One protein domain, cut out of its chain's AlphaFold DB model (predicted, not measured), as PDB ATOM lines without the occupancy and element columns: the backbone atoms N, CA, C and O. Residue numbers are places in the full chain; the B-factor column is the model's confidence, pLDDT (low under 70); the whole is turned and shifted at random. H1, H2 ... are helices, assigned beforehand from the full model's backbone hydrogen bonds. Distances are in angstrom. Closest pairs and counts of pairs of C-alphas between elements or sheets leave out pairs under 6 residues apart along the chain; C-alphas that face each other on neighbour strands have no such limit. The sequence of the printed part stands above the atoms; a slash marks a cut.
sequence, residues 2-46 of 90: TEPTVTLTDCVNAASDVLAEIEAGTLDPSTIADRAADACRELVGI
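AT A GLANCE: This is residues 2 to 46 of the 90 residues of an uncharacterized protein of Rhodococcus pyridinivorans (UniProt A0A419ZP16). Two helices, H1 and H2, form the arms of an open V, joined at its corner by residues 24 to 28, with empty space between the arms. An arm without a named element, residues 2 to 7, sticks out from the beginning of H1 and folds back toward the side on which H2 ends. The printed part has 45 residues with two named helices, H1 then H2, and no named strand; its class is all helix. The whole is only just loose, close to extended, with a radius of gyration of the C-alphas of 13.8 A, and it is flat, with spans of 35 by 34 by 10 A.

IN THESE COORDINATES: The printed part begins at Thr 2, with its C-alpha at (34.903, 24.114, -16.632). H1 holds residues 8 to 23 and measures 22.6 A from its first C-alpha, at (16.930, 23.485, -19.568), to its last. H2 holds residues 29 to 44, measures 22.2 A and ends with C-alpha 44 at (36.375, 37.662, -39.533).

HOW THE PARTS SIT: H1 runs from Leu 8 to Glu 23 with its x falling from 16.930 to 6.021. A tight link of 5 residues joins it to H2, whose x rises from 14.205 at C-alpha 29 to 36.375 at C-alpha 44. H1 and H2 are apart, with no C-alpha of the one within 8 A of the other. In H1 and H2 every O i to N i+4 pair is within hydrogen-bond range. Residues 2 to 17, of which 8 to 17 belong to H1, stand free.

THE WHOLE: The C-alphas of Thr 2 and Gly 25, the two farthest apart, are 37.1 A apart. The first and last printed C-alphas, those of Thr 2 and Ile 46, are 29.2 A apart. The printed part has no cut and no long link. The mean pLDDT of the printed part is 91.6, and residues 2 to 3 are under 70.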
ATOM      1  N   THR A   2      36.077  24.972 -16.432       52.88
ATOM      2  CA  THR A   2      34.903  24.114 -16.632       52.88
ATOM      3  C   THR A   2      33.926  24.878 -17.518       52.88
ATOM      4  O   THR A   2      33.607  26.020 -17.192       52.88
ATOM      5  N   GLU A   3      33.506  24.308 -18.648       64.88
ATOM      6  CA  GLU A   3      32.471  24.930 -19.478       64.88
ATOM      7  C   GLU A   3      31.182  25.085 -18.660       64.88
ATOM      8  O   GLU A   3      30.797  24.149 -17.944       64.88
ATOM      9  N   PRO A   4      30.516  26.253 -18.716       73.69
ATOM     10  CA  PRO A   4      29.211  26.408 -18.099       73.69
ATOM     11  C   PRO A   4      28.254  25.389 -18.727       73.69
ATOM     12  O   PRO A   4      28.059  25.358 -19.941       73.69
ATOM     13  N   THR A   5      27.691  24.510 -17.899       85.88
ATOM     14  CA  THR A   5      26.701  23.531 -18.355       85.88
ATOM     15  C   THR A   5      25.385  24.257 -18.592       85.88
ATOM     16  O   THR A   5      24.761  24.715 -17.639       85.88
ATOM     17  N   VAL A   6      24.980  24.366 -19.857       90.75
ATOM     18  CA  VAL A   6      23.690  24.945 -20.251       90.75
ATOM     19  C   VAL A   6      22.557  24.106 -19.660       90.75
ATOM     20  O   VAL A   6      22.509  22.889 -19.864       90.75
ATOM     21  N   THR A   7      21.650  24.741 -18.917       95.25
ATOM     22  CA  THR A   7      20.494  24.072 -18.309       95.25
ATOM     23  C   THR A   7      19.245  24.199 -19.180       95.25
ATOM     24  O   THR A   7      19.145  25.067 -20.045       95.25
ATOM     25  N   LEU A   8      18.238  23.359 -18.915       95.00
ATOM     26  CA  LEU A   8      16.930  23.485 -19.568       95.00
ATOM     27  C   LEU A   8      16.298  24.864 -19.316       95.00
ATOM     28  O   LEU A   8      15.691  25.430 -20.219       95.00
ATOM     29  N   THR A   9      16.460  25.406 -18.107       95.38
ATOM     30  CA  THR A   9      15.948  26.734 -17.747       95.38
ATOM     31  C   THR A   9      16.578  27.824 -18.609       95.38
ATOM     32  O   THR A   9      15.859  28.695 -19.088       95.38
ATOM     33  N   ASP A  10      17.885  27.746 -18.877       95.50
ATOM     34  CA  ASP A  10      18.572  28.709 -19.746       95.50
ATOM     35  C   ASP A  10      18.018  28.661 -21.175       95.50
ATOM     36  O   ASP A  10      17.745  29.701 -21.770       95.50
ATOM     37  N   CYS A  11      17.773  27.458 -21.708       95.12
ATOM     38  CA  CYS A  11      17.162  27.292 -23.026       95.12
ATOM     39  C   CYS A  11      15.732  27.852 -23.089       95.12
ATOM     40  O   CYS A  11      15.367  28.482 -24.081       95.12
ATOM     41  N   VAL A  12      14.920  27.626 -22.050       96.81
ATOM     42  CA  VAL A  12      13.539  28.132 -21.983       96.81
ATOM     43  C   VAL A  12      13.519  29.656 -21.900       96.81
ATOM     44  O   VAL A  12      12.728  30.289 -22.599       96.81
ATOM     45  N   ASN A  13      14.406  30.248 -21.100       96.06
ATOM     46  CA  ASN A  13      14.533  31.698 -20.999       96.06
ATOM     47  C   ASN A  13      14.966  32.301 -22.340       96.06
ATOM     48  O   ASN A  13      14.276  33.174 -22.849       96.06
ATOM     49  N   ALA A  14      16.005  31.752 -22.978       94.62
ATOM     50  CA  ALA A  14      16.461  32.220 -24.287       94.62
ATOM     51  C   ALA A  14      15.361  32.141 -25.362       94.62
ATOM     52  O   ALA A  14      15.199  33.059 -26.163       94.62
ATOM     53  N   ALA A  15      14.567  31.064 -25.376       95.56
ATOM     54  CA  ALA A  15      13.432  30.943 -26.291       95.56
ATOM     55  C   ALA A  15      12.330  31.976 -25.999       95.56
ATOM     56  O   ALA A  15      11.708  32.495 -26.926       95.56
ATOM     57  N   SER A  16      12.095  32.276 -24.720       97.38
ATOM     58  CA  SER A  16      11.102  33.263 -24.284       97.38
ATOM     59  C   SER A  16      11.533  34.689 -24.636       97.38
ATOM     60  O   SER A  16      10.700  35.472 -25.084       97.38
ATOM     61  N   ASP A  17      12.824  35.002 -24.519       96.00
ATOM     62  CA  ASP A  17      13.393  36.293 -24.920       96.00
ATOM     63  C   ASP A  17      13.239  36.517 -26.431       96.00
ATOM     64  O   ASP A  17      12.742  37.557 -26.863       96.00
ATOM     65  N   VAL A  18      13.557  35.501 -27.245       94.50
ATOM     66  CA  VAL A  18      13.346  35.545 -28.704       94.50
ATOM     67  C   VAL A  18      11.875  35.782 -29.043       94.50
ATOM     68  O   VAL A  18      11.570  36.601 -29.911       94.50
ATOM     69  N   LEU A  19      10.953  35.090 -28.364       95.62
ATOM     70  CA  LEU A  19       9.519  35.290 -28.568       95.62
ATOM     71  C   LEU A  19       9.099  36.724 -28.221       95.62
ATOM     72  O   LEU A  19       8.388  37.348 -29.006       95.62
ATOM     73  N   ALA A  20       9.575  37.263 -27.097       95.94
ATOM     74  CA  ALA A  20       9.267  38.624 -26.674       95.94
ATOM     75  C   ALA A  20       9.755  39.673 -27.690       95.94
ATOM     76  O   ALA A  20       9.036  40.629 -27.978       95.94
ATOM     77  N   GLU A  21      10.939  39.491 -28.284       95.56
ATOM     78  CA  GLU A  21      11.438  40.396 -29.329       95.56
ATOM     79  C   GLU A  21      10.612  40.322 -30.626       95.56
ATOM     80  O   GLU A  21      10.422  41.340 -31.298       95.56
ATOM     81  N   ILE A  22      10.101  39.137 -30.982       95.56
ATOM     82  CA  ILE A  22       9.202  38.965 -32.134       95.56
ATOM     83  C   ILE A  22       7.867  39.664 -31.866       95.56
ATOM     84  O   ILE A  22       7.384  40.413 -32.715       95.56
ATOM     85  N   GLU A  23       7.278  39.460 -30.685       96.44
ATOM     86  CA  GLU A  23       6.021  40.108 -30.287       96.44
ATOM     87  C   GLU A  23       6.154  41.635 -30.220       96.44
ATOM     88  O   GLU A  23       5.232  42.356 -30.602       96.44
ATOM     89  N   ALA A  24       7.319  42.136 -29.797       95.38
ATOM     90  CA  ALA A  24       7.650  43.560 -29.801       95.38
ATOM     91  C   ALA A  24       7.929  44.126 -31.207       95.38
ATOM     92  O   ALA A  24       8.058  45.341 -31.361       95.38
ATOM     93  N   GLY A  25       8.036  43.271 -32.231       93.94
ATOM     94  CA  GLY A  25       8.386  43.661 -33.597       93.94
ATOM     95  C   GLY A  25       9.837  44.124 -33.761       93.94
ATOM     96  O   GLY A  25      10.163  44.754 -34.763       93.94
ATOM     97  N   THR A  26      10.706  43.846 -32.785       93.38
ATOM     98  CA  THR A  26      12.134  44.209 -32.813       93.38
ATOM     99  C   THR A  26      13.016  43.099 -33.374       93.38
ATOM    100  O   THR A  26      14.207  43.319 -33.580       93.38
ATOM    101  N   LEU A  27      12.452  41.908 -33.584       93.69
ATOM    102  CA  LEU A  27      13.122  40.776 -34.204       93.69
ATOM    103  C   LEU A  27      12.287  40.241 -35.366       93.69
ATOM    104  O   LEU A  27      11.209  39.678 -35.185       93.69
ATOM    105  N   ASP A  28      12.833  40.387 -36.566       94.12
ATOM    106  CA  ASP A  28      12.315  39.818 -37.803       94.12
ATOM    107  C   ASP A  28      13.454  39.130 -38.593       94.12
ATOM    108  O   ASP A  28      14.624  39.201 -38.190       94.12
ATOM    109  N   PRO A  29      13.168  38.446 -39.718       92.31
ATOM    110  CA  PRO A  29      14.205  37.767 -40.494       92.31
ATOM    111  C   PRO A  29      15.337  38.679 -40.985       92.31
ATOM    112  O   PRO A  29      16.474  38.221 -41.086       92.31
ATOM    113  N   SER A  30      15.053  39.953 -41.279       93.56
ATOM    114  CA  SER A  30      16.085  40.905 -41.702       93.56
ATOM    115  C   SER A  30      16.994  41.292 -40.541       93.56
ATOM    116  O   SER A  30      18.212  41.252 -40.676       93.56
ATOM    117  N   THR A  31      16.416  41.487 -39.357       94.00
ATOM    118  CA  THR A  31      17.154  41.754 -38.122       94.00
ATOM    119  C   THR A  31      18.080  40.590 -37.771       94.00
ATOM    120  O   THR A  31      19.216  40.801 -37.351       94.00
ATOM    121  N   ILE A  32      17.629  39.345 -37.958       91.81
ATOM    122  CA  ILE A  32      18.471  38.157 -37.744       91.81
ATOM    123  C   ILE A  32      19.652  38.145 -38.723       91.81
ATOM    124  O   ILE A  32      20.781  37.879 -38.311       91.81
ATOM    125  N   ALA A  33      19.404  38.430 -40.004       93.31
ATOM    126  CA  ALA A  33      20.453  38.481 -41.018       93.31
ATOM    127  C   ALA A  33      21.487  39.579 -40.715       93.31
ATOM    128  O   ALA A  33      22.689  39.319 -40.799       93.31
ATOM    129  N   ASP A  34      21.032  40.758 -40.291       94.75
ATOM    130  CA  ASP A  34      21.896  41.877 -39.912       94.75
ATOM    131  C   ASP A  34      22.748  41.529 -38.684       94.75
ATOM    132  O   ASP A  34      23.972  41.662 -38.727       94.75
ATOM    133  N   ARG A  35      22.141  40.961 -37.630       94.44
ATOM    134  CA  ARG A  35      22.872  40.482 -36.438       94.44
ATOM    135  C   ARG A  35      23.933  39.441 -36.798       94.44
ATOM    136  O   ARG A  35      25.037  39.470 -36.258       94.44
ATOM    137  N   ALA A  36      23.620  38.522 -37.712       93.56
ATOM    138  CA  ALA A  36      24.579  37.528 -38.182       93.56
ATOM    139  C   ALA A  36      25.728  38.170 -38.980       93.56
ATOM    140  O   ALA A  36      26.884  37.784 -38.808       93.56
ATOM    141  N   ALA A  37      25.434  39.159 -39.829       94.62
ATOM    142  CA  ALA A  37      26.453  39.898 -40.567       94.62
ATOM    143  C   ALA A  37      27.379  40.691 -39.630       94.62
ATOM    144  O   ALA A  37      28.593  40.706 -39.845       94.62
ATOM    145  N   ASP A  38      26.831  41.292 -38.574       95.31
ATOM    146  CA  ASP A  38      27.604  42.004 -37.557       95.31
ATOM    147  C   ASP A  38      28.508  41.055 -36.766       95.31
ATOM    148  O   ASP A  38      29.711  41.302 -36.678       95.31
ATOM    149  N   ALA A  39      27.984  39.912 -36.314       93.06
ATOM    150  CA  ALA A  39      28.788  38.881 -35.658       93.06
ATOM    151  C   ALA A  39      29.917  38.364 -36.572       93.06
ATOM    152  O   ALA A  39      31.061  38.213 -36.144       93.06
ATOM    153  N   CYS A  40      29.635  38.147 -37.860       92.25
ATOM    154  CA  CYS A  40      30.666  37.803 -38.838       92.25
ATOM    155  C   CYS A  40      31.713  38.918 -38.977       92.25
ATOM    156  O   CYS A  40      32.904  38.628 -39.035       92.25
ATOM    157  N   ARG A  41      31.311  40.194 -39.001       92.06
ATOM    158  CA  ARG A  41      32.255  41.319 -39.075       92.06
ATOM    159  C   ARG A  41      33.164  41.378 -37.847       92.06
ATOM    160  O   ARG A  41      34.349  41.651 -38.003       92.06
ATOM    161  N   GLU A  42      32.645  41.089 -36.660       90.06
ATOM    162  CA  GLU A  42      33.451  41.017 -35.438       90.06
ATOM    163  C   GLU A  42      34.454  39.858 -35.473       90.06
ATOM    164  O   GLU A  42      35.607  40.029 -35.080       90.06
ATOM    165  N   LEU A  43      34.036  38.694 -35.977       87.00
ATOM    166  CA  LEU A  43      34.857  37.483 -35.978       87.00
ATOM    167  C   LEU A  43      35.899  37.451 -37.102       87.00
ATOM    168  O   LEU A  43      37.044  37.089 -36.856       87.00
ATOM    169  N   VAL A  44      35.518  37.794 -38.337       88.12
ATOM    170  CA  VAL A  44      36.375  37.662 -39.533       88.12
ATOM    171  C   VAL A  44      36.676  38.989 -40.232       88.12
ATOM    172  O   VAL A  44      37.477  39.013 -41.164       88.12
ATOM    173  N   GLY A  45      36.039  40.092 -39.827       86.81
ATOM    174  CA  GLY A  45      36.143  41.377 -40.526       86.81
ATOM    175  C   GLY A  45      37.450  42.134 -40.286       86.81
ATOM    176  O   GLY A  45      37.755  43.056 -41.042       86.81
ATOM    177  N   ILE A  46      38.236  41.751 -39.276       89.88
ATOM    178  CA  ILE A  46      39.554  42.334 -38.999       89.88
ATOM    179  C   ILE A  46      40.630  41.285 -39.267       89.88
ATOM    180  O   ILE A  46      40.694  40.262 -38.595       89.88
TER     181      ILE A  46